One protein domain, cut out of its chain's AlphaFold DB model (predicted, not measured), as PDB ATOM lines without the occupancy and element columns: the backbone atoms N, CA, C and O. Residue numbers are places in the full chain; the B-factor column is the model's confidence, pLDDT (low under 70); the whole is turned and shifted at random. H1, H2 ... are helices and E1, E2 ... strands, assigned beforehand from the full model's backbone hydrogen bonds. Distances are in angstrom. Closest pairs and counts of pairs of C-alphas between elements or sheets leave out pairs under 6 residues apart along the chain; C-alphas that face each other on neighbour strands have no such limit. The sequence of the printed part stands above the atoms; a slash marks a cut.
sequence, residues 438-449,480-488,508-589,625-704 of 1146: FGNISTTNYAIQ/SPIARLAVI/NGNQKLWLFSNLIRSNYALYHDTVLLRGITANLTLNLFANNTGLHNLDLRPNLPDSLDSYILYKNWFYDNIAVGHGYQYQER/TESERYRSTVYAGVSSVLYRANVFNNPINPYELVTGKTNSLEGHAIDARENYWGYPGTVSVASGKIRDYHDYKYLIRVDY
ATOM      1  N   PHE A 438     -16.552  25.871  57.999       79.19
ATOM      2  CA  PHE A 438     -16.232  24.464  57.728       79.19
ATOM      3  C   PHE A 438     -15.141  24.325  56.659       79.19
ATOM      4  O   PHE A 438     -15.283  24.854  55.557       79.19
ATOM      5  N   GLY A 439     -14.066  23.580  56.937       75.69
ATOM      6  CA  GLY A 439     -12.960  23.419  55.984       75.69
ATOM      7  C   GLY A 439     -12.378  24.774  55.557       75.69
ATOM      8  O   GLY A 439     -11.961  25.544  56.413       75.69
ATOM      9  N   ASN A 440     -12.383  25.072  54.255       78.31
ATOM     10  CA  ASN A 440     -11.956  26.365  53.694       78.31
ATOM     11  C   ASN A 440     -13.080  27.435  53.691       78.31
ATOM     12  O   ASN A 440     -12.864  28.564  53.262       78.31
ATOM     13  N   ILE A 441     -14.302  27.104  54.130       82.06
ATOM     14  CA  ILE A 441     -15.462  28.007  54.079       82.06
ATOM     15  C   ILE A 441     -15.479  28.946  55.287       82.06
ATOM     16  O   ILE A 441     -15.449  28.516  56.446       82.06
ATOM     17  N   SER A 442     -15.639  30.231  54.990       89.00
ATOM     18  CA  SER A 442     -15.918  31.322  55.923       89.00
ATOM     19  C   SER A 442     -16.908  32.310  55.293       89.00
ATOM     20  O   SER A 442     -17.154  32.269  54.088       89.00
ATOM     21  N   THR A 443     -17.488  33.209  56.093       88.31
ATOM     22  CA  THR A 443     -18.438  34.235  55.605       88.31
ATOM     23  C   THR A 443     -17.813  35.296  54.696       88.31
ATOM     24  O   THR A 443     -18.528  36.029  54.013       88.31
ATOM     25  N   THR A 444     -16.484  35.383  54.684       89.44
ATOM     26  CA  THR A 444     -15.693  36.240  53.801       89.44
ATOM     27  C   THR A 444     -14.340  35.601  53.502       89.44
ATOM     28  O   THR A 444     -13.943  34.654  54.185       89.44
ATOM     29  N   ASN A 445     -13.627  36.135  52.512       88.19
ATOM     30  CA  ASN A 445     -12.258  35.734  52.171       88.19
ATOM     31  C   ASN A 445     -11.207  36.728  52.703       88.19
ATOM     32  O   ASN A 445     -10.060  36.342  52.919       88.19
ATOM     33  N   TYR A 446     -11.597  37.992  52.909       92.12
ATOM     34  CA  TYR A 446     -10.714  39.091  53.302       92.12
ATOM     35  C   TYR A 446     -11.453  40.068  54.225       92.12
ATOM     36  O   TYR A 446     -12.614  40.401  53.989       92.12
ATOM     37  N   ALA A 447     -10.764  40.606  55.231       94.12
ATOM     38  CA  ALA A 447     -11.312  41.659  56.083       94.12
ATOM     39  C   ALA A 447     -11.451  42.995  55.327       94.12
ATOM     40  O   ALA A 447     -12.416  43.732  55.545       94.12
ATOM     41  N   ILE A 448     -10.503  43.298  54.435       95.50
ATOM     42  CA  ILE A 448     -10.520  44.444  53.518       95.50
ATOM     43  C   ILE A 448     -10.349  43.918  52.091       95.50
ATOM     44  O   ILE A 448      -9.367  43.230  51.815       95.50
ATOM     45  N   GLN A 449     -11.257  44.278  51.185       93.25
ATOM     46  CA  GLN A 449     -11.217  43.872  49.778       93.25
ATOM     47  C   GLN A 449     -11.260  45.098  48.855       93.25
ATOM     48  O   GLN A 449     -12.240  45.843  48.859       93.25
ATOM     49  N   SER A 480      -2.694  51.358  30.945       70.56
ATOM     50  CA  SER A 480      -1.514  52.015  30.383       70.56
ATOM     51  C   SER A 480      -0.383  52.095  31.413       70.56
ATOM     52  O   SER A 480      -0.656  52.452  32.560       70.56
ATOM     53  N   PRO A 481       0.888  51.862  31.022       68.50
ATOM     54  CA  PRO A 481       2.048  52.029  31.904       68.50
ATOM     55  C   PRO A 481       2.275  53.485  32.348       68.50
ATOM     56  O   PRO A 481       3.053  53.728  33.265       68.50
ATOM     57  N   ILE A 482       1.607  54.462  31.720       70.00
ATOM     58  CA  ILE A 482       1.635  55.871  32.148       70.00
ATOM     59  C   ILE A 482       0.814  56.051  33.439       70.00
ATOM     60  O   ILE A 482       1.219  56.791  34.331       70.00
ATOM     61  N   ALA A 483      -0.301  55.326  33.576       67.62
ATOM     62  CA  ALA A 483      -1.164  55.318  34.761       67.62
ATOM     63  C   ALA A 483      -0.738  54.215  35.753       67.62
ATOM     64  O   ALA A 483      -1.540  53.378  36.166       67.62
ATOM     65  N   ARG A 484       0.560  54.167  36.088       78.50
ATOM     66  CA  ARG A 484       1.155  53.122  36.936       78.50
ATOM     67  C   ARG A 484       0.764  53.304  38.406       78.50
ATOM     68  O   ARG A 484       1.412  54.089  39.106       78.50
ATOM     69  N   LEU A 485      -0.210  52.527  38.885       86.25
ATOM     70  CA  LEU A 485      -0.628  52.517  40.293       86.25
ATOM     71  C   LEU A 485       0.572  52.318  41.233       86.25
ATOM     72  O   LEU A 485       1.318  51.336  41.125       86.25
ATOM     73  N   ALA A 486       0.714  53.222  42.198       88.88
ATOM     74  CA  ALA A 486       1.606  53.065  43.337       88.88
ATOM     75  C   ALA A 486       0.800  52.761  44.608       88.88
ATOM     76  O   ALA A 486      -0.056  53.549  45.012       88.88
ATOM     77  N   VAL A 487       1.108  51.637  45.255       91.31
ATOM     78  CA  VAL A 487       0.509  51.244  46.538       91.31
ATOM     79  C   VAL A 487       1.565  51.341  47.633       91.31
ATOM     80  O   VAL A 487       2.624  50.723  47.520       91.31
ATOM     81  N   ILE A 488       1.285  52.086  48.702       90.69
ATOM     82  CA  ILE A 488       2.164  52.200  49.876       90.69
ATOM     83  C   ILE A 488       1.459  51.598  51.092       90.69
ATOM     84  O   ILE A 488       0.459  52.137  51.558       90.69
ATOM     85  N   ASN A 508      -1.311  43.483  36.916       84.75
ATOM     86  CA  ASN A 508      -1.077  43.158  35.503       84.75
ATOM     87  C   ASN A 508       0.313  43.589  34.981       84.75
ATOM     88  O   ASN A 508       0.498  43.731  33.773       84.75
ATOM     89  N   GLY A 509       1.278  43.793  35.883       79.06
ATOM     90  CA  GLY A 509       2.674  44.175  35.624       79.06
ATOM     91  C   GLY A 509       2.940  45.680  35.757       79.06
ATOM     92  O   GLY A 509       4.057  46.100  36.047       79.06
ATOM     93  N   ASN A 510       1.905  46.513  35.619       81.62
ATOM     94  CA  ASN A 510       2.005  47.977  35.624       81.62
ATOM     95  C   ASN A 510       1.711  48.602  37.007       81.62
ATOM     96  O   ASN A 510       1.125  49.681  37.100       81.62
ATOM     97  N   GLN A 511       2.113  47.939  38.096       88.06
ATOM     98  CA  GLN A 511       1.907  48.418  39.471       88.06
ATOM     99  C   GLN A 511       3.174  48.298  40.323       88.06
ATOM    100  O   GLN A 511       3.978  47.379  40.140       88.06
ATOM    101  N   LYS A 512       3.339  49.220  41.282       89.06
ATOM    102  CA  LYS A 512       4.467  49.238  42.228       89.06
ATOM    103  C   LYS A 512       3.983  49.235  43.681       89.06
ATOM    104  O   LYS A 512       3.390  50.211  44.135       89.06
ATOM    105  N   LEU A 513       4.280  48.162  44.416       92.00
ATOM    106  CA  LEU A 513       4.034  48.036  45.855       92.00
ATOM    107  C   LEU A 513       5.259  48.481  46.670       92.00
ATOM    108  O   LEU A 513       6.389  48.073  46.399       92.00
ATOM    109  N   TRP A 514       5.016  49.255  47.722       91.12
ATOM    110  CA  TRP A 514       5.974  49.580  48.774       91.12
ATOM    111  C   TRP A 514       5.435  49.027  50.102       91.12
ATOM    112  O   TRP A 514       4.433  49.529  50.607       91.12
ATOM    113  N   LEU A 515       6.086  48.009  50.672       91.12
ATOM    114  CA  LEU A 515       5.728  47.373  51.949       91.12
ATOM    115  C   LEU A 515       6.828  47.659  52.993       91.12
ATOM    116  O   LEU A 515       7.898  47.051  52.942       91.12
ATOM    117  N   PHE A 516       6.593  48.614  53.902       86.50
ATOM    118  CA  PHE A 516       7.625  49.184  54.791       86.50
ATOM    119  C   PHE A 516       7.275  49.114  56.284       86.50
ATOM    120  O   PHE A 516       6.290  49.708  56.721       86.50
ATOM    121  N   SER A 517       8.137  48.472  57.081       83.00
ATOM    122  CA  SER A 517       8.004  48.375  58.547       83.00
ATOM    123  C   SER A 517       6.613  47.908  59.005       83.00
ATOM    124  O   SER A 517       5.959  48.540  59.834       83.00
ATOM    125  N   ASN A 518       6.130  46.812  58.413       89.94
ATOM    126  CA  ASN A 518       4.877  46.167  58.805       89.94
ATOM    127  C   ASN A 518       5.141  44.918  59.655       89.94
ATOM    128  O   ASN A 518       6.135  44.210  59.458       89.94
ATOM    129  N   LEU A 519       4.210  44.621  60.562       88.56
ATOM    130  CA  LEU A 519       4.193  43.394  61.354       88.56
ATOM    131  C   LEU A 519       3.171  42.412  60.781       88.56
ATOM    132  O   LEU A 519       1.993  42.742  60.663       88.56
ATOM    133  N   ILE A 520       3.598  41.185  60.505       92.12
ATOM    134  CA  ILE A 520       2.737  40.070  60.104       92.12
ATOM    135  C   ILE A 520       3.057  38.918  61.061       92.12
ATOM    136  O   ILE A 520       4.109  38.285  60.954       92.12
ATOM    137  N   ARG A 521       2.200  38.679  62.062       88.50
ATOM    138  CA  ARG A 521       2.507  37.740  63.156       88.50
ATOM    139  C   ARG A 521       1.334  36.863  63.597       88.50
ATOM    140  O   ARG A 521       0.221  37.349  63.766       88.50
ATOM    141  N   SER A 522       1.613  35.596  63.914       90.19
ATOM    142  CA  SER A 522       0.661  34.683  64.574       90.19
ATOM    143  C   SER A 522      -0.654  34.495  63.803       90.19
ATOM    144  O   SER A 522      -1.703  34.275  64.403       90.19
ATOM    145  N   ASN A 523      -0.606  34.599  62.471       93.12
ATOM    146  CA  ASN A 523      -1.748  34.362  61.587       93.12
ATOM    147  C   ASN A 523      -1.810  32.885  61.134       93.12
ATOM    148  O   ASN A 523      -0.782  32.207  61.061       93.12
ATOM    149  N   TYR A 524      -3.010  32.400  60.803       89.81
ATOM    150  CA  TYR A 524      -3.299  30.988  60.509       89.81
ATOM    151  C   TYR A 524      -4.110  30.825  59.208       89.81
ATOM    152  O   TYR A 524      -5.333  30.657  59.218       89.81
ATOM    153  N   ALA A 525      -3.420  30.887  58.071       87.62
ATOM    154  CA  ALA A 525      -3.990  30.776  56.728       87.62
ATOM    155  C   ALA A 525      -3.831  29.345  56.181       87.62
ATOM    156  O   ALA A 525      -3.130  29.126  55.205       87.62
ATOM    157  N   LEU A 526      -4.433  28.337  56.829       82.31
ATOM    158  CA  LEU A 526      -4.154  26.921  56.526       82.31
ATOM    159  C   LEU A 526      -4.236  26.582  55.021       82.31
ATOM    160  O   LEU A 526      -3.311  25.979  54.486       82.31
ATOM    161  N   TYR A 527      -5.296  27.010  54.330       82.69
ATOM    162  CA  TYR A 527      -5.544  26.682  52.917       82.69
ATOM    163  C   TYR A 527      -5.006  27.715  51.910       82.69
ATOM    164  O   TYR A 527      -5.324  27.608  50.727       82.69
ATOM    165  N   HIS A 528      -4.245  28.723  52.356       89.25
ATOM    166  CA  HIS A 528      -3.852  29.887  51.548       89.25
ATOM    167  C   HIS A 528      -2.424  30.367  51.872       89.25
ATOM    168  O   HIS A 528      -1.874  30.088  52.934       89.25
ATOM    169  N   ASP A 529      -1.787  31.112  50.972       91.62
ATOM    170  CA  ASP A 529      -0.489  31.737  51.260       91.62
ATOM    171  C   ASP A 529      -0.636  32.890  52.263       91.62
ATOM    172  O   ASP A 529      -1.599  33.662  52.213       91.62
ATOM    173  N   THR A 530       0.338  33.034  53.169       93.06
ATOM    174  CA  THR A 530       0.331  34.103  54.188       93.06
ATOM    175  C   THR A 530       0.339  35.476  53.506       93.06
ATOM    176  O   THR A 530      -0.500  36.332  53.804       93.06
ATOM    177  N   VAL A 531       1.257  35.650  52.550       95.38
ATOM    178  CA  VAL A 531       1.336  36.797  51.642       95.38
ATOM    179  C   VAL A 531       1.495  36.291  50.211       95.38
ATOM    180  O   VAL A 531       2.391  35.490  49.951       95.38
ATOM    181  N   LEU A 532       0.653  36.772  49.296       94.19
ATOM    182  CA  LEU A 532       0.672  36.428  47.872       94.19
ATOM    183  C   LEU A 532       0.835  37.697  47.032       94.19
ATOM    184  O   LEU A 532      -0.055  38.552  47.009       94.19
ATOM    185  N   LEU A 533       1.953  37.807  46.315       94.25
ATOM    186  CA  LEU A 533       2.220  38.895  45.376       94.25
ATOM    187  C   LEU A 533       2.321  38.325  43.958       94.25
ATOM    188  O   LEU A 533       3.091  37.396  43.706       94.25
ATOM    189  N   ARG A 534       1.534  38.871  43.026       91.50
ATOM    190  CA  ARG A 534       1.512  38.414  41.632       91.50
ATOM    191  C   ARG A 534       1.323  39.568  40.659       91.50
ATOM    192  O   ARG A 534       0.384  40.340  40.825       91.50
ATOM    193  N   GLY A 535       2.123  39.636  39.595       86.19
ATOM    194  CA  GLY A 535       1.895  40.618  38.529       86.19
ATOM    195  C   GLY A 535       2.209  42.052  38.927       86.19
ATOM    196  O   GLY A 535       1.476  42.954  38.525       86.19
ATOM    197  N   ILE A 536       3.212  42.259  39.779       90.31
ATOM    198  CA  ILE A 536       3.594  43.574  40.298       90.31
ATOM    199  C   ILE A 536       5.115  43.684  40.435       90.31
ATOM    200  O   ILE A 536       5.819  42.693  40.614       90.31
ATOM    201  N   THR A 537       5.621  44.916  40.469       90.25
ATOM    202  CA  THR A 537       6.919  45.205  41.094       90.25
ATOM    203  C   THR A 537       6.702  45.518  42.575       90.25
ATOM    204  O   THR A 537       5.831  46.324  42.902       90.25
ATOM    205  N   ALA A 538       7.485  44.939  43.489       91.62
ATOM    206  CA  ALA A 538       7.347  45.201  44.924       91.62
ATOM    207  C   ALA A 538       8.686  45.402  45.648       91.62
ATOM    208  O   ALA A 538       9.649  44.669  45.434       91.62
ATOM    209  N   ASN A 539       8.721  46.368  46.566       90.94
ATOM    210  CA  ASN A 539       9.811  46.558  47.519       90.94
ATOM    211  C   ASN A 539       9.297  46.292  48.941       90.94
ATOM    212  O   ASN A 539       8.443  47.027  49.441       90.94
ATOM    213  N   LEU A 540       9.821  45.240  49.566       91.44
ATOM    214  CA  LEU A 540       9.560  44.826  50.935       91.44
ATOM    215  C   LEU A 540      10.796  45.179  51.770       91.44
ATOM    216  O   LEU A 540      11.845  44.543  51.641       91.44
ATOM    217  N   THR A 541      10.684  46.183  52.639       86.50
ATOM    218  CA  THR A 541      11.790  46.634  53.492       86.50
ATOM    219  C   THR A 541      11.401  46.649  54.974       86.50
ATOM    220  O   THR A 541      10.374  47.218  55.350       86.50
ATOM    221  N   LEU A 542      12.264  46.080  55.825       83.75
ATOM    222  CA  LEU A 542      12.150  46.107  57.295       83.75
ATOM    223  C   LEU A 542      10.832  45.531  57.860       83.75
ATOM    224  O   LEU A 542      10.373  45.957  58.917       83.75
ATOM    225  N   ASN A 543      10.206  44.568  57.176       88.94
ATOM    226  CA  ASN A 543       8.996  43.900  57.673       88.94
ATOM    227  C   ASN A 543       9.343  42.696  58.566       88.94
ATOM    228  O   ASN A 543      10.354  42.022  58.349       88.94
ATOM    229  N   LEU A 544       8.476  42.406  59.541       87.00
ATOM    230  CA  LEU A 544       8.631  41.298  60.486       87.00
ATOM    231  C   LEU A 544       7.539  40.240  60.285       87.00
ATOM    232  O   LEU A 544       6.362  40.499  60.534       87.00
ATOM    233  N   PHE A 545       7.962  39.039  59.899       90.94
ATOM    234  CA  PHE A 545       7.158  37.832  59.738       90.94
ATOM    235  C   PHE A 545       7.482  36.847  60.870       90.94
ATOM    236  O   PHE A 545       8.553  36.233  60.874       90.94
ATOM    237  N   ALA A 546       6.576  36.688  61.839       89.25
ATOM    238  CA  ALA A 546       6.805  35.836  63.010       89.25
ATOM    239  C   ALA A 546       5.658  34.847  63.278       89.25
ATOM    240  O   ALA A 546       4.511  35.268  63.423       89.25
ATOM    241  N   ASN A 547       5.958  33.553  63.441       89.88
ATOM    242  CA  ASN A 547       4.977  32.529  63.845       89.88
ATOM    243  C   ASN A 547       3.702  32.501  62.963       89.88
ATOM    244  O   ASN A 547       2.589  32.374  63.466       89.88
ATOM    245  N   ASN A 548       3.825  32.692  61.646       92.44
ATOM    246  CA  ASN A 548       2.692  32.564  60.721       92.44
ATOM    247  C   ASN A 548       2.613  31.144  60.153       92.44
ATOM    248  O   ASN A 548       3.637  30.578  59.774       92.44
ATOM    249  N   THR A 549       1.403  30.598  60.033       89.62
ATOM    250  CA  THR A 549       1.138  29.334  59.326       89.62
ATOM    251  C   THR A 549       0.415  29.622  58.009       89.62
ATOM    252  O   THR A 549      -0.615  30.297  58.024       89.62
ATOM    253  N   GLY A 550       0.919  29.094  56.891       89.81
ATOM    254  CA  GLY A 550       0.273  29.187  55.573       89.81
ATOM    255  C   GLY A 550       0.805  28.156  54.573       89.81
ATOM    256  O   GLY A 550       1.662  27.347  54.931       89.81
ATOM    257  N   LEU A 551       0.319  28.189  53.326       87.19
ATOM    258  CA  LEU A 551       0.867  27.396  52.209       87.19
ATOM    259  C   LEU A 551       2.365  27.696  52.034       87.19
ATOM    260  O   LEU A 551       3.199  26.865  52.404       87.19
ATOM    261  N   HIS A 552       2.681  28.916  51.599       91.88
ATOM    262  CA  HIS A 552       3.949  29.602  51.847       91.88
ATOM    263  C   HIS A 552       3.744  30.793  52.801       91.88
ATOM    264  O   HIS A 552       2.615  31.241  53.050       91.88
ATOM    265  N   ASN A 553       4.840  31.342  53.338       92.25
ATOM    266  CA  ASN A 553       4.788  32.593  54.103       92.25
ATOM    267  C   ASN A 553       4.960  33.840  53.216       92.25
ATOM    268  O   ASN A 553       4.443  34.907  53.549       92.25
ATOM    269  N   LEU A 554       5.604  33.688  52.059       94.56
ATOM    270  CA  LEU A 554       5.608  34.654  50.965       94.56
ATOM    271  C   LEU A 554       5.648  33.914  49.622       94.56
ATOM    272  O   LEU A 554       6.615  33.215  49.333       94.56
ATOM    273  N   ASP A 555       4.619  34.093  48.800       93.75
ATOM    274  CA  ASP A 555       4.542  33.569  47.436       93.75
ATOM    275  C   ASP A 555       4.696  34.729  46.433       93.75
ATOM    276  O   ASP A 555       3.933  35.702  46.473       93.75
ATOM    277  N   LEU A 556       5.722  34.648  45.577       92.88
ATOM    278  CA  LEU A 556       6.048  35.627  44.538       92.88
ATOM    279  C   LEU A 556       5.842  34.996  43.155       92.88
ATOM    280  O   LEU A 556       6.658  34.178  42.716       92.88
ATOM    281  N   ARG A 557       4.783  35.395  42.438       88.25
ATOM    282  CA  ARG A 557       4.435  34.830  41.119       88.25
ATOM    283  C   ARG A 557       4.513  35.855  39.984       88.25
ATOM    284  O   ARG A 557       4.207  37.030  40.197       88.25
ATOM    285  N   PRO A 558       4.832  35.414  38.756       83.38
ATOM    286  CA  PRO A 558       4.642  36.234  37.570       83.38
ATOM    287  C   PRO A 558       3.146  36.339  37.226       83.38
ATOM    288  O   PRO A 558       2.351  35.438  37.531       83.38
ATOM    289  N   ASN A 559       2.729  37.407  36.540       75.25
ATOM    290  CA  ASN A 559       1.403  37.400  35.902       75.25
ATOM    291  C   ASN A 559       1.375  36.468  34.676       75.25
ATOM    292  O   ASN A 559       0.465  35.645  34.539       75.25
ATOM    293  N   LEU A 560       2.396  36.610  33.824       71.56
ATOM    294  CA  LEU A 560       2.604  35.957  32.527       71.56
ATOM    295  C   LEU A 560       4.074  35.502  32.432       71.56
ATOM    296  O   LEU A 560       4.907  36.120  33.087       71.56
ATOM    297  N   PRO A 561       4.434  34.488  31.621       59.84
ATOM    298  CA  PRO A 561       5.801  33.948  31.583       59.84
ATOM    299  C   PRO A 561       6.913  34.991  31.373       59.84
ATOM    300  O   PRO A 561       7.974  34.856  31.975       59.84
ATOM    301  N   ASP A 562       6.633  36.038  30.589       57.22
ATOM    302  CA  ASP A 562       7.577  37.099  30.204       57.22
ATOM    303  C   ASP A 562       7.379  38.428  30.976       57.22
ATOM    304  O   ASP A 562       7.809  39.491  30.525       57.22
ATOM    305  N   SER A 563       6.673  38.425  32.116       65.44
ATOM    306  CA  SER A 563       6.408  39.660  32.873       65.44
ATOM    307  C   SER A 563       7.668  40.228  33.536       65.44
ATOM    308  O   SER A 563       8.312  39.532  34.319       65.44
ATOM    309  N   LEU A 564       7.931  41.526  33.335       68.12
ATOM    310  CA  LEU A 564       8.986  42.318  34.000       68.12
ATOM    311  C   LEU A 564       8.708  42.589  35.503       68.12
ATOM    312  O   LEU A 564       9.077  43.635  36.040       68.12
ATOM    313  N   ASP A 565       8.035  41.659  36.182       80.44
ATOM    314  CA  ASP A 565       7.788  41.708  37.621       80.44
ATOM    315  C   ASP A 565       9.136  41.659  38.358       80.44
ATOM    316  O   ASP A 565      10.007  40.845  38.039       80.44
ATOM    317  N   SER A 566       9.341  42.535  39.343       86.94
ATOM    318  CA  SER A 566      10.606  42.601  40.083       86.94
ATOM    319  C   SER A 566      10.383  42.792  41.578       86.94
ATOM    320  O   SER A 566       9.566  43.612  42.006       86.94
ATOM    321  N   TYR A 567      11.102  42.016  42.386       91.19
ATOM    322  CA  TYR A 567      10.863  41.928  43.825       91.19
ATOM    323  C   TYR A 567      12.152  42.212  44.602       91.19
ATOM    324  O   TYR A 567      13.184  41.586  44.372       91.19
ATOM    325  N   ILE A 568      12.097  43.162  45.535       90.88
ATOM    326  CA  ILE A 568      13.224  43.546  46.393       90.88
ATOM    327  C   ILE A 568      12.849  43.238  47.840       90.88
ATOM    328  O   ILE A 568      11.848  43.748  48.340       90.88
ATOM    329  N   LEU A 569      13.668  42.436  48.518       91.44
ATOM    330  CA  LEU A 569      13.569  42.134  49.939       91.44
ATOM    331  C   LEU A 569      14.827  42.632  50.654       91.44
ATOM    332  O   LEU A 569      15.909  42.060  50.493       91.44
ATOM    333  N   TYR A 570      14.681  43.679  51.466       87.81
ATOM    334  CA  TYR A 570      15.781  44.280  52.219       87.81
ATOM    335  C   TYR A 570      15.507  44.323  53.730       87.81
ATOM    336  O   TYR A 570      14.535  44.930  54.182       87.81
ATOM    337  N   LYS A 571      16.394  43.716  54.531       84.12
ATOM    338  CA  LYS A 571      16.321  43.718  56.011       84.12
ATOM    339  C   LYS A 571      14.995  43.212  56.609       84.12
ATOM    340  O   LYS A 571      14.595  43.653  57.685       84.12
ATOM    341  N   ASN A 572      14.299  42.300  55.932       87.44
ATOM    342  CA  ASN A 572      13.111  41.647  56.489       87.44
ATOM    343  C   ASN A 572      13.510  40.494  57.423       87.44
ATOM    344  O   ASN A 572      14.576  39.889  57.279       87.44
ATOM    345  N   TRP A 573      12.624  40.178  58.362       86.81
ATOM    346  CA  TRP A 573      12.819  39.152  59.382       86.81
ATOM    347  C   TRP A 573      11.773  38.047  59.235       86.81
ATOM    348  O   TRP A 573      10.581  38.338  59.276       86.81
ATOM    349  N   PHE A 574      12.208  36.794  59.121       88.75
ATOM    350  CA  PHE A 574      11.361  35.602  59.048       88.75
ATOM    351  C   PHE A 574      11.771  34.619  60.152       88.75
ATOM    352  O   PHE A 574      12.817  33.977  60.055       88.75
ATOM    353  N   TYR A 575      10.955  34.513  61.202       86.81
ATOM    354  CA  TYR A 575      11.258  33.745  62.414       86.81
ATOM    355  C   TYR A 575      10.083  32.845  62.862       86.81
ATOM    356  O   TYR A 575       8.946  33.310  62.956       86.81
ATOM    357  N   ASP A 576      10.359  31.570  63.166       87.81
ATOM    358  CA  ASP A 576       9.388  30.552  63.627       87.81
ATOM    359  C   ASP A 576       8.106  30.406  62.770       87.81
ATOM    360  O   ASP A 576       7.076  29.933  63.248       87.81
ATOM    361  N   ASN A 577       8.136  30.794  61.491       90.69
ATOM    362  CA  ASN A 577       7.013  30.587  60.573       90.69
ATOM    363  C   ASN A 577       6.946  29.129  60.088       90.69
ATOM    364  O   ASN A 577       7.939  28.398  60.101       90.69
ATOM    365  N   ILE A 578       5.759  28.718  59.641       89.69
ATOM    366  CA  ILE A 578       5.439  27.353  59.219       89.69
ATOM    367  C   ILE A 578       4.777  27.393  57.836       89.69
ATOM    368  O   ILE A 578       3.783  28.093  57.627       89.69
ATOM    369  N   ALA A 579       5.328  26.615  56.908       89.31
ATOM    370  CA  ALA A 579       4.851  26.453  55.541       89.31
ATOM    371  C   ALA A 579       4.377  25.012  55.300       89.31
ATOM    372  O   ALA A 579       5.082  24.056  55.643       89.31
ATOM    373  N   VAL A 580       3.197  24.834  54.699       83.38
ATOM    374  CA  VAL A 580       2.601  23.503  54.453       83.38
ATOM    375  C   VAL A 580       2.637  23.050  52.987       83.38
ATOM    376  O   VAL A 580       2.542  21.842  52.754       83.38
ATOM    377  N   GLY A 581       2.904  23.967  52.045       79.94
ATOM    378  CA  GLY A 581       3.004  23.711  50.599       79.94
ATOM    379  C   GLY A 581       1.644  23.590  49.895       79.94
ATOM    380  O   GLY A 581       0.644  23.212  50.513       79.94
ATOM    381  N   HIS A 582       1.593  23.915  48.598       76.44
ATOM    382  CA  HIS A 582       0.369  23.821  47.784       76.44
ATOM    383  C   HIS A 582      -0.078  22.365  47.567       76.44
ATOM    384  O   HIS A 582       0.735  21.455  47.412       76.44
ATOM    385  N   GLY A 583      -1.395  22.141  47.519       65.88
ATOM    386  CA  GLY A 583      -2.001  20.835  47.245       65.88
ATOM    387  C   GLY A 583      -3.049  20.399  48.273       65.88
ATOM    388  O   GLY A 583      -3.475  21.162  49.138       65.88
ATOM    389  N   TYR A 584      -3.494  19.144  48.169       51.59
ATOM    390  CA  TYR A 584      -4.496  18.573  49.071       51.59
ATOM    391  C   TYR A 584      -3.903  18.264  50.446       51.59
ATOM    392  O   TYR A 584      -3.248  17.243  50.655       51.59
ATOM    393  N   GLN A 585      -4.202  19.122  51.412       49.38
ATOM    394  CA  GLN A 585      -3.786  18.940  52.794       49.38
ATOM    395  C   GLN A 585      -4.589  17.824  53.471       49.38
ATOM    396  O   GLN A 585      -5.683  18.035  54.004       49.38
ATOM    397  N   TYR A 586      -4.005  16.628  53.526       42.50
ATOM    398  CA  TYR A 586      -4.263  15.766  54.672       42.50
ATOM    399  C   TYR A 586      -3.659  16.437  55.907       42.50
ATOM    400  O   TYR A 586      -2.471  16.744  55.948       42.50
ATOM    401  N   GLN A 587      -4.523  16.712  56.882       39.22
ATOM    402  CA  GLN A 587      -4.250  17.524  58.067       39.22
ATOM    403  C   GLN A 587      -3.390  16.758  59.087       39.22
ATOM    404  O   GLN A 587      -3.838  16.442  60.186       39.22
ATOM    405  N   GLU A 588      -2.158  16.409  58.716       37.19
ATOM    406  CA  GLU A 588      -1.174  15.923  59.682       37.19
ATOM    407  C   GLU A 588      -0.860  17.013  60.714       37.19
ATOM    408  O   GLU A 588      -0.885  18.209  60.421       37.19
ATOM    409  N   ARG A 589      -0.600  16.594  61.955       33.25
ATOM    410  CA  ARG A 589      -0.671  17.460  63.136       33.25
ATOM    411  C   ARG A 589       0.578  18.336  63.311       33.25
ATOM    412  O   ARG A 589       1.403  18.073  64.183       33.25
ATOM    413  N   THR A 625       7.119  17.553  39.371       64.75
ATOM    414  CA  THR A 625       7.779  18.811  38.964       64.75
ATOM    415  C   THR A 625       7.074  20.060  39.503       64.75
ATOM    416  O   THR A 625       7.446  21.171  39.134       64.75
ATOM    417  N   GLU A 626       6.038  19.914  40.332       74.00
ATOM    418  CA  GLU A 626       5.266  21.042  40.864       74.00
ATOM    419  C   GLU A 626       5.973  21.636  42.089       74.00
ATOM    420  O   GLU A 626       5.730  21.253  43.233       74.00
ATOM    421  N   SER A 627       6.872  22.586  41.824       81.38
ATOM    422  CA  SER A 627       7.696  23.284  42.817       81.38
ATOM    423  C   SER A 627       6.888  23.927  43.957       81.38
ATOM    424  O   SER A 627       7.359  23.974  45.089       81.38
ATOM    425  N   GLU A 628       5.650  24.334  43.679       81.50
ATOM    426  CA  GLU A 628       4.701  24.959  44.617       81.50
ATOM    427  C   GLU A 628       4.259  24.027  45.762       81.50
ATOM    428  O   GLU A 628       3.839  24.492  46.820       81.50
ATOM    429  N   ARG A 629       4.358  22.697  45.602       79.62
ATOM    430  CA  ARG A 629       3.959  21.756  46.668       79.62
ATOM    431  C   ARG A 629       5.028  21.546  47.744       79.62
ATOM    432  O   ARG A 629       4.759  20.888  48.750       79.62
ATOM    433  N   TYR A 630       6.247  22.055  47.555       82.44
ATOM    434  CA  TYR A 630       7.295  21.951  48.573       82.44
ATOM    435  C   TYR A 630       7.057  22.952  49.707       82.44
ATOM    436  O   TYR A 630       6.724  24.109  49.482       82.44
ATOM    437  N   ARG A 631       7.266  22.514  50.952       86.31
ATOM    438  CA  ARG A 631       7.136  23.366  52.143       86.31
ATOM    439  C   ARG A 631       8.284  24.376  52.199       86.31
ATOM    440  O   ARG A 631       9.413  23.982  52.495       86.31
ATOM    441  N   SER A 632       8.006  25.654  51.943       90.88
ATOM    442  CA  SER A 632       9.004  26.724  52.061       90.88
ATOM    443  C   SER A 632       8.457  28.037  52.605       90.88
ATOM    444  O   SER A 632       7.336  28.433  52.287       90.88
ATOM    445  N   THR A 633       9.287  28.734  53.387       92.38
ATOM    446  CA  THR A 633       8.990  30.085  53.889       92.38
ATOM    447  C   THR A 633       8.705  31.044  52.728       92.38
ATOM    448  O   THR A 633       7.695  31.745  52.745       92.38
ATOM    449  N   VAL A 634       9.551  31.023  51.694       94.62
ATOM    450  CA  VAL A 634       9.398  31.806  50.462       94.62
ATOM    451  C   VAL A 634       9.303  30.885  49.244       94.62
ATOM    452  O   VAL A 634      10.070  29.922  49.115       94.62
ATOM    453  N   TYR A 635       8.392  31.205  48.327       93.94
ATOM    454  CA  TYR A 635       8.352  30.663  46.972       93.94
ATOM    455  C   TYR A 635       8.648  31.767  45.951       93.94
ATOM    456  O   TYR A 635       8.039  32.837  45.985       93.94
ATOM    457  N   ALA A 636       9.597  31.511  45.048       91.88
ATOM    458  CA  ALA A 636      10.064  32.469  44.050       91.88
ATOM    459  C   ALA A 636       9.815  31.949  42.627       91.88
ATOM    460  O   ALA A 636      10.674  31.308  42.022       91.88
ATOM    461  N   GLY A 637       8.635  32.243  42.077       87.62
ATOM    462  CA  GLY A 637       8.248  31.907  40.703       87.62
ATOM    463  C   GLY A 637       8.844  32.815  39.618       87.62
ATOM    464  O   GLY A 637       8.463  32.685  38.458       87.62
ATOM    465  N   VAL A 638       9.736  33.745  39.979       86.62
ATOM    466  CA  VAL A 638      10.347  34.749  39.090       86.62
ATOM    467  C   VAL A 638      11.849  34.838  39.387       86.62
ATOM    468  O   VAL A 638      12.253  34.687  40.539       86.62
ATOM    469  N   SER A 639      12.684  35.083  38.371       85.19
ATOM    470  CA  SER A 639      14.146  35.206  38.511       85.19
ATOM    471  C   SER A 639      14.621  36.604  38.932       85.19
ATOM    472  O   SER A 639      15.640  36.727  39.606       85.19
ATOM    473  N   SER A 640      13.873  37.658  38.592       87.25
ATOM    474  CA  SER A 640      14.137  39.071  38.915       87.25
ATOM    475  C   SER A 640      13.833  39.425  40.383       87.25
ATOM    476  O   SER A 640      13.075  40.353  40.686       87.25
ATOM    477  N   VAL A 641      14.441  38.682  41.313       89.81
ATOM    478  CA  VAL A 641      14.296  38.871  42.764       89.81
ATOM    479  C   VAL A 641      15.648  39.142  43.422       89.81
ATOM    480  O   VAL A 641      16.636  38.457  43.154       89.81
ATOM    481  N   LEU A 642      15.673  40.138  44.309       91.56
ATOM    482  CA  LEU A 642      16.836  40.565  45.083       91.56
ATOM    483  C   LEU A 642      16.548  40.430  46.584       91.56
ATOM    484  O   LEU A 642      15.759  41.201  47.130       91.56
ATOM    485  N   TYR A 643      17.232  39.515  47.267       91.25
ATOM    486  CA  TYR A 643      17.219  39.388  48.726       91.25
ATOM    487  C   TYR A 643      18.564  39.867  49.280       91.25
ATOM    488  O   TYR A 643      19.585  39.261  48.963       91.25
ATOM    489  N   ARG A 644      18.598  40.894  50.144       87.50
ATOM    490  CA  ARG A 644      19.808  41.264  50.913       87.50
ATOM    491  C   ARG A 644      19.519  41.656  52.360       87.50
ATOM    492  O   ARG A 644      18.520  42.315  52.657       87.50
ATOM    493  N   ALA A 645      20.447  41.316  53.251       83.19
ATOM    494  CA  ALA A 645      20.410  41.596  54.687       83.19
ATOM    495  C   ALA A 645      19.163  41.064  55.427       83.19
ATOM    496  O   ALA A 645      18.851  41.547  56.514       83.19
ATOM    497  N   ASN A 646      18.440  40.095  54.856       87.94
ATOM    498  CA  ASN A 646      17.286  39.461  55.494       87.94
ATOM    499  C   ASN A 646      17.732  38.354  56.463       87.94
ATOM    500  O   ASN A 646      18.788  37.735  56.288       87.94
ATOM    501  N   VAL A 647      16.892  38.086  57.462       86.25
ATOM    502  CA  VAL A 647      17.101  37.031  58.460       86.25
ATOM    503  C   VAL A 647      16.046  35.945  58.272       86.25
ATOM    504  O   VAL A 647      14.876  36.178  58.564       86.25
ATOM    505  N   PHE A 648      16.461  34.761  57.822       88.25
ATOM    506  CA  PHE A 648      15.637  33.553  57.782       88.25
ATOM    507  C   PHE A 648      16.046  32.618  58.926       88.25
ATOM    508  O   PHE A 648      17.219  32.263  59.056       88.25
ATOM    509  N   ASN A 649      15.094  32.247  59.779       86.50
ATOM    510  CA  ASN A 649      15.301  31.309  60.881       86.50
ATOM    511  C   ASN A 649      13.982  30.599  61.230       86.50
ATOM    512  O   ASN A 649      13.358  30.886  62.256       86.50
ATOM    513  N   ASN A 650      13.541  29.691  60.357       88.94
ATOM    514  CA  ASN A 650      12.293  28.942  60.496       88.94
ATOM    515  C   ASN A 650      12.647  27.442  60.626       88.94
ATOM    516  O   ASN A 650      12.746  26.723  59.625       88.94
ATOM    517  N   PRO A 651      12.915  26.940  61.851       84.62
ATOM    518  CA  PRO A 651      13.519  25.617  62.053       84.62
ATOM    519  C   PRO A 651      12.607  24.447  61.653       84.62
ATOM    520  O   PRO A 651      13.107  23.370  61.345       84.62
ATOM    521  N   ILE A 652      11.287  24.660  61.631       86.12
ATOM    522  CA  ILE A 652      10.277  23.652  61.263       86.12
ATOM    523  C   ILE A 652      10.177  23.476  59.734       86.12
ATOM    524  O   ILE A 652       9.834  22.391  59.260       86.12
ATOM    525  N   ASN A 653      10.495  24.511  58.951       86.50
ATOM    526  CA  ASN A 653      10.408  24.459  57.492       86.50
ATOM    527  C   ASN A 653      11.616  23.705  56.904       86.50
ATOM    528  O   ASN A 653      12.756  24.035  57.251       86.50
ATOM    529  N   PRO A 654      11.423  22.733  55.988       85.69
ATOM    530  CA  PRO A 654      12.544  22.030  55.367       85.69
ATOM    531  C   PRO A 654      13.346  22.962  54.450       85.69
ATOM    532  O   PRO A 654      14.571  22.915  54.471       85.69
ATOM    533  N   TYR A 655      12.673  23.867  53.732       91.19
ATOM    534  CA  TYR A 655      13.297  24.901  52.908       91.19
ATOM    535  C   TYR A 655      12.917  26.304  53.402       91.19
ATOM    536  O   TYR A 655      11.789  26.544  53.824       91.19
ATOM    537  N   GLU A 656      13.844  27.255  53.319       92.81
ATOM    538  CA  GLU A 656      13.546  28.686  53.459       92.81
ATOM    539  C   GLU A 656      13.134  29.287  52.108       92.81
ATOM    540  O   GLU A 656      12.205  30.089  52.054       92.81
ATOM    541  N   LEU A 657      13.770  28.856  51.011       93.81
ATOM    542  CA  LEU A 657      13.513  29.338  49.653       93.81
ATOM    543  C   LEU A 657      13.369  28.160  48.680       93.81
ATOM    544  O   LEU A 657      14.267  27.327  48.574       93.81
ATOM    545  N   VAL A 658      12.267  28.127  47.932       92.62
ATOM    546  CA  VAL A 658      12.074  27.236  46.775       92.62
ATOM    547  C   VAL A 658      11.820  28.096  45.545       92.62
ATOM    548  O   VAL A 658      10.964  28.982  45.572       92.62
ATOM    549  N   THR A 659      12.542  27.842  44.457       91.81
ATOM    550  CA  THR A 659      12.288  28.524  43.182       91.81
ATOM    551  C   THR A 659      11.223  27.816  42.346       91.81
ATOM    552  O   THR A 659      11.047  26.600  42.442       91.81
ATOM    553  N   GLY A 660      10.572  28.562  41.455       88.25
ATOM    554  CA  GLY A 660       9.737  28.011  40.394       88.25
ATOM    555  C   GLY A 660      10.531  27.363  39.255       88.25
ATOM    556  O   GLY A 660      11.760  27.259  39.287       88.25
ATOM    557  N   LYS A 661       9.797  26.937  38.223       85.31
ATOM    558  CA  LYS A 661      10.365  26.463  36.955       85.31
ATOM    559  C   LYS A 661      10.998  27.627  36.188       85.31
ATOM    560  O   LYS A 661      10.465  28.733  36.211       85.31
ATOM    561  N   THR A 662      12.096  27.374  35.479       77.12
ATOM    562  CA  THR A 662      12.617  28.349  34.510       77.12
ATOM    563  C   THR A 662      11.725  28.401  33.263       77.12
ATOM    564  O   THR A 662      11.341  27.356  32.734       77.12
ATOM    565  N   ASN A 663      11.387  29.612  32.810       64.88
ATOM    566  CA  ASN A 663      10.453  29.850  31.700       64.88
ATOM    567  C   ASN A 663      11.132  30.335  30.404       64.88
ATOM    568  O   ASN A 663      10.488  30.328  29.359       64.88
ATOM    569  N   SER A 664      12.397  30.770  30.445       55.69
ATOM    570  CA  SER A 664      13.068  31.436  29.318       55.69
ATOM    571  C   SER A 664      14.517  30.969  29.117       55.69
ATOM    572  O   SER A 664      15.095  30.284  29.962       55.69
ATOM    573  N   LEU A 665      15.097  31.305  27.958       51.72
ATOM    574  CA  LEU A 665      16.450  30.884  27.563       51.72
ATOM    575  C   LEU A 665      17.576  31.709  28.218       51.72
ATOM    576  O   LEU A 665      18.740  31.323  28.120       51.72
ATOM    577  N   GLU A 666      17.265  32.832  28.867       50.91
ATOM    578  CA  GLU A 666      18.268  33.680  29.515       50.91
ATOM    579  C   GLU A 666      18.476  33.269  30.978       50.91
ATOM    580  O   GLU A 666      17.555  33.314  31.792       50.91
ATOM    581  N   GLY A 667      19.710  32.885  31.320       56.56
ATOM    582  CA  GLY A 667      20.098  32.349  32.631       56.56
ATOM    583  C   GLY A 667      20.174  33.373  33.770       56.56
ATOM    584  O   GLY A 667      21.144  33.362  34.528       56.56
ATOM    585  N   HIS A 668      19.179  34.257  33.896       71.62
ATOM    586  CA  HIS A 668      19.075  35.206  35.007       71.62
ATOM    587  C   HIS A 668      18.887  34.462  36.331       71.62
ATOM    588  O   HIS A 668      17.964  33.659  36.484       71.62
ATOM    589  N   ALA A 669      19.771  34.736  37.287       85.88
ATOM    590  CA  ALA A 669      19.762  34.132  38.612       85.88
ATOM    591  C   ALA A 669      19.245  35.112  39.671       85.88
ATOM    592  O   ALA A 669      19.446  36.323  39.574       85.88
ATOM    593  N   ILE A 670      18.615  34.561  40.705       90.56
ATOM    594  CA  ILE A 670      18.137  35.294  41.878       90.56
ATOM    595  C   ILE A 670      19.347  35.706  42.728       90.56
ATOM    596  O   ILE A 670      20.096  34.843  43.186       90.56
ATOM    597  N   ASP A 671      19.523  37.006  42.982       91.50
ATOM    598  CA  ASP A 671      20.565  37.511  43.887       91.50
ATOM    599  C   ASP A 671      20.059  37.423  45.332       91.50
ATOM    600  O   ASP A 671      19.247  38.237  45.772       91.50
ATOM    601  N   ALA A 672      20.529  36.415  46.065       91.56
ATOM    602  CA  ALA A 672      20.182  36.144  47.457       91.56
ATOM    603  C   ALA A 672      21.405  36.192  48.394       91.56
ATOM    604  O   ALA A 672      21.455  35.503  49.422       91.56
ATOM    605  N   ARG A 673      22.401  37.011  48.045       89.06
ATOM    606  CA  ARG A 673      23.627  37.224  48.826       89.06
ATOM    607  C   ARG A 673      23.371  38.084  50.064       89.06
ATOM    608  O   ARG A 673      22.398  38.826  50.144       89.06
ATOM    609  N   GLU A 674      24.280  38.008  51.030       85.94
ATOM    610  CA  GLU A 674      24.257  38.797  52.269       85.94
ATOM    611  C   GLU A 674      22.997  38.552  53.125       85.94
ATOM    612  O   GLU A 674      22.509  39.468  53.780       85.94
ATOM    613  N   ASN A 675      22.458  37.327  53.146       85.88
ATOM    614  CA  ASN A 675      21.343  36.931  54.024       85.88
ATOM    615  C   ASN A 675      21.786  35.895  55.072       85.88
ATOM    616  O   ASN A 675      22.756  35.160  54.867       85.88
ATOM    617  N   TYR A 676      21.064  35.836  56.194       85.88
ATOM    618  CA  TYR A 676      21.221  34.815  57.236       85.88
ATOM    619  C   TYR A 676      20.217  33.678  56.997       85.88
ATOM    620  O   TYR A 676      19.029  33.951  56.838       85.88
ATOM    621  N   TRP A 677      20.680  32.424  56.996       86.50
ATOM    622  CA  TRP A 677      19.894  31.235  56.610       86.50
ATOM    623  C   TRP A 677      19.681  30.224  57.757       86.50
ATOM    624  O   TRP A 677      19.480  29.034  57.519       86.50
ATOM    625  N   GLY A 678      19.743  30.689  59.006       78.88
ATOM    626  CA  GLY A 678      19.668  29.858  60.209       78.88
ATOM    627  C   GLY A 678      21.044  29.465  60.755       78.88
ATOM    628  O   GLY A 678      22.058  29.511  60.058       78.88
ATOM    629  N   TYR A 679      21.096  29.089  62.032       77.19
ATOM    630  CA  TYR A 679      22.335  28.725  62.729       77.19
ATOM    631  C   TYR A 679      22.930  27.398  62.199       77.19
ATOM    632  O   TYR A 679      22.165  26.457  61.982       77.19
ATOM    633  N   PRO A 680      24.267  27.251  62.048       76.62
ATOM    634  CA  PRO A 680      25.349  28.197  62.379       76.62
ATOM    635  C   PRO A 680      25.742  29.208  61.277       76.62
ATOM    636  O   PRO A 680      26.884  29.652  61.251       76.62
ATOM    637  N   GLY A 681      24.846  29.583  60.357       75.75
ATOM    638  CA  GLY A 681      25.087  30.688  59.412       75.75
ATOM    639  C   GLY A 681      26.077  30.382  58.281       75.75
ATOM    640  O   GLY A 681      26.640  31.300  57.695       75.75
ATOM    641  N   THR A 682      26.322  29.104  57.969       85.75
ATOM    642  CA  THR A 682      27.321  28.694  56.968       85.75
ATOM    643  C   THR A 682      26.720  28.450  55.581       85.75
ATOM    644  O   THR A 682      25.533  28.158  55.426       85.75
ATOM    645  N   VAL A 683      27.575  28.496  54.552       85.69
ATOM    646  CA  VAL A 683      27.226  28.208  53.145       85.69
ATOM    647  C   VAL A 683      26.532  26.844  52.995       85.69
ATOM    648  O   VAL A 683      25.585  26.720  52.225       85.69
ATOM    649  N   SER A 684      26.935  25.836  53.776       85.69
ATOM    650  CA  SER A 684      26.310  24.506  53.774       85.69
ATOM    651  C   SER A 684      24.876  24.500  54.319       85.69
ATOM    652  O   SER A 684      24.061  23.718  53.839       85.69
ATOM    653  N   VAL A 685      24.547  25.368  55.286       85.69
ATOM    654  CA  VAL A 685      23.165  25.524  55.779       85.69
ATOM    655  C   VAL A 685      22.304  26.184  54.707       85.69
ATOM    656  O   VAL A 685      21.229  25.679  54.401       85.69
ATOM    657  N   ALA A 686      22.803  27.255  54.079       85.94
ATOM    658  CA  ALA A 686      22.115  27.915  52.970       85.94
ATOM    659  C   ALA A 686      21.846  26.937  51.812       85.94
ATOM    660  O   ALA A 686      20.703  26.795  51.388       85.94
ATOM    661  N   SER A 687      22.857  26.169  51.392       88.94
ATOM    662  CA  SER A 687      22.720  25.137  50.353       88.94
ATOM    663  C   SER A 687      21.746  24.007  50.708       88.94
ATOM    664  O   SER A 687      21.267  23.338  49.803       88.94
ATOM    665  N   GLY A 688      21.480  23.752  51.996       88.50
ATOM    666  CA  GLY A 688      20.492  22.761  52.442       88.50
ATOM    667  C   GLY A 688      19.085  23.329  52.668       88.50
ATOM    668  O   GLY A 688      18.131  22.563  52.774       88.50
ATOM    669  N   LYS A 689      18.950  24.661  52.758       90.62
ATOM    670  CA  LYS A 689      17.686  25.388  52.978       90.62
ATOM    671  C   LYS A 689      17.138  26.063  51.716       90.62
ATOM    672  O   LYS A 689      15.984  26.489  51.722       90.62
ATOM    673  N   ILE A 690      17.929  26.167  50.655       93.06
ATOM    674  CA  ILE A 690      17.529  26.672  49.338       93.06
ATOM    675  C   ILE A 690      17.310  25.471  48.408       93.06
ATOM    676  O   ILE A 690      18.060  24.505  48.487       93.06
ATOM    677  N   ARG A 691      16.298  25.534  47.535       90.94
ATOM    678  CA  ARG A 691      16.044  24.543  46.477       90.94
ATOM    679  C   ARG A 691      16.052  25.220  45.107       90.94
ATOM    680  O   ARG A 691      15.141  26.007  44.825       90.94
ATOM    681  N   ASP A 692      17.060  24.926  44.285       91.56
ATOM    682  CA  ASP A 692      17.372  25.680  43.055       91.56
ATOM    683  C   ASP A 692      17.865  24.803  41.875       91.56
ATOM    684  O   ASP A 692      17.833  23.569  41.916       91.56
ATOM    685  N   TYR A 693      18.311  25.456  40.796       90.56
ATOM    686  CA  TYR A 693      18.942  24.846  39.617       90.56
ATOM    687  C   TYR A 693      19.996  23.757  39.915       90.56
ATOM    688  O   TYR A 693      20.098  22.791  39.150       90.56
ATOM    689  N   HIS A 694      20.795  23.898  40.981       87.69
ATOM    690  CA  HIS A 694      21.878  22.963  41.298       87.69
ATOM    691  C   HIS A 694      21.350  21.617  41.818       87.69
ATOM    692  O   HIS A 694      21.980  20.591  41.561       87.69
ATOM    693  N   ASP A 695      20.172  21.601  42.457       86.88
ATOM    694  CA  ASP A 695      19.442  20.364  42.751       86.88
ATOM    695  C   ASP A 695      18.786  19.799  41.480       86.88
ATOM    696  O   ASP A 695      18.882  18.603  41.187       86.88
ATOM    697  N   TYR A 696      18.089  20.656  40.718       86.06
ATOM    698  CA  TYR A 696      17.331  20.254  39.531       86.06
ATOM    699  C   TYR A 696      17.386  21.309  38.424       86.06
ATOM    700  O   TYR A 696      16.802  22.383  38.536       86.06
ATOM    701  N   LYS A 697      17.944  20.932  37.267       85.38
ATOM    702  CA  LYS A 697      18.159  21.805  36.091       85.38
ATOM    703  C   LYS A 697      16.917  22.499  35.497       85.38
ATOM    704  O   LYS A 697      17.074  23.309  34.591       85.38
ATOM    705  N   TYR A 698      15.703  22.155  35.937       84.62
ATOM    706  CA  TYR A 698      14.455  22.807  35.508       84.62
ATOM    707  C   TYR A 698      14.040  23.986  36.408       84.62
ATOM    708  O   TYR A 698      13.073  24.681  36.093       84.62
ATOM    709  N   LEU A 699      14.735  24.187  37.529       88.50
ATOM    710  CA  LEU A 699      14.511  25.258  38.497       88.50
ATOM    711  C   LEU A 699      15.360  26.499  38.176       88.50
ATOM    712  O   LEU A 699      16.337  26.424  37.428       88.50
ATOM    713  N   ILE A 700      14.985  27.645  38.745       89.12
ATOM    714  CA  ILE A 700      15.749  28.897  38.630       89.12
ATOM    715  C   ILE A 700      17.019  28.801  39.496       89.12
ATOM    716  O   ILE A 700      17.040  28.139  40.532       89.12
ATOM    717  N   ARG A 701      18.103  29.451  39.063       90.75
ATOM    718  CA  ARG A 701      19.393  29.496  39.770       90.75
ATOM    719  C   ARG A 701      19.398  30.580  40.857       90.75
ATOM    720  O   ARG A 701      18.906  31.682  40.613       90.75
ATOM    721  N   VAL A 702      20.001  30.307  42.016       92.31
ATOM    722  CA  VAL A 702      20.133  31.253  43.142       92.31
ATOM    723  C   VAL A 702      21.609  31.504  43.481       92.31
ATOM    724  O   VAL A 702      22.359  30.577  43.779       92.31
ATOM    725  N   ASP A 703      22.023  32.771  43.495       92.38
ATOM    726  CA  ASP A 703      23.330  33.219  43.989       92.38
ATOM    727  C   ASP A 703      23.214  33.650  45.459       92.38
ATOM    728  O   ASP A 703      22.741  34.744  45.748       92.38
ATOM    729  N   TYR A 704      23.646  32.809  46.403       89.06
ATOM    730  CA  TYR A 704      23.455  33.038  47.849       89.06
ATOM    731  C   TYR A 704      24.743  33.308  48.652       89.06
ATOM    732  O   TYR A 704      24.694  33.402  49.877       89.06
TER     733      TYR A 704
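Overview. This is residues 438 to 449, 480 to 488, 508 to 589 and 625 to 704 of the 1146 residues of the protein "SRCR domain-containing protein" of Wuchereria bancrofti (UniProt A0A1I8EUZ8). With little regular structure, the chain winds in stacked turns, a solenoid walled by three parallel sheets, E1 E2 E5 E8 E11, E3 E6 E9 E12 and E4 E7 E10 E13, and H1 beside E13. Residues 441 to 449 stick out. Thirteen strands, then one helix, hold under half of the 183 printed residues: mostly strand. It is compact, radius of gyration of the C-alphas 16.0 A, spans 48 by 44 by 33 A.

Along the chain. E1 is residues 485 to 488, E2 511 to 516, 16.4 A long, C-alpha 511 at (1.907, 48.418, 39.471). E3 to E13 lie within residues 519 to 659. H1 is 683 to 689, C-alpha 689 at (17.686, 25.388, 52.978).

Arrangement. E2 runs on into E3 at 79 degrees. E2 and E5 are parallel, N 513 and O 537 2.8 A apart, within hydrogen-bond range, as is every O i to N i+4 pair in H1.

Size, cuts and confidence. Cuts after residues 449, 488 and 589 have C-alpha gaps of 23.2, 17.3 and 25.6 A. Nineteen printed residues have pLDDT under 70.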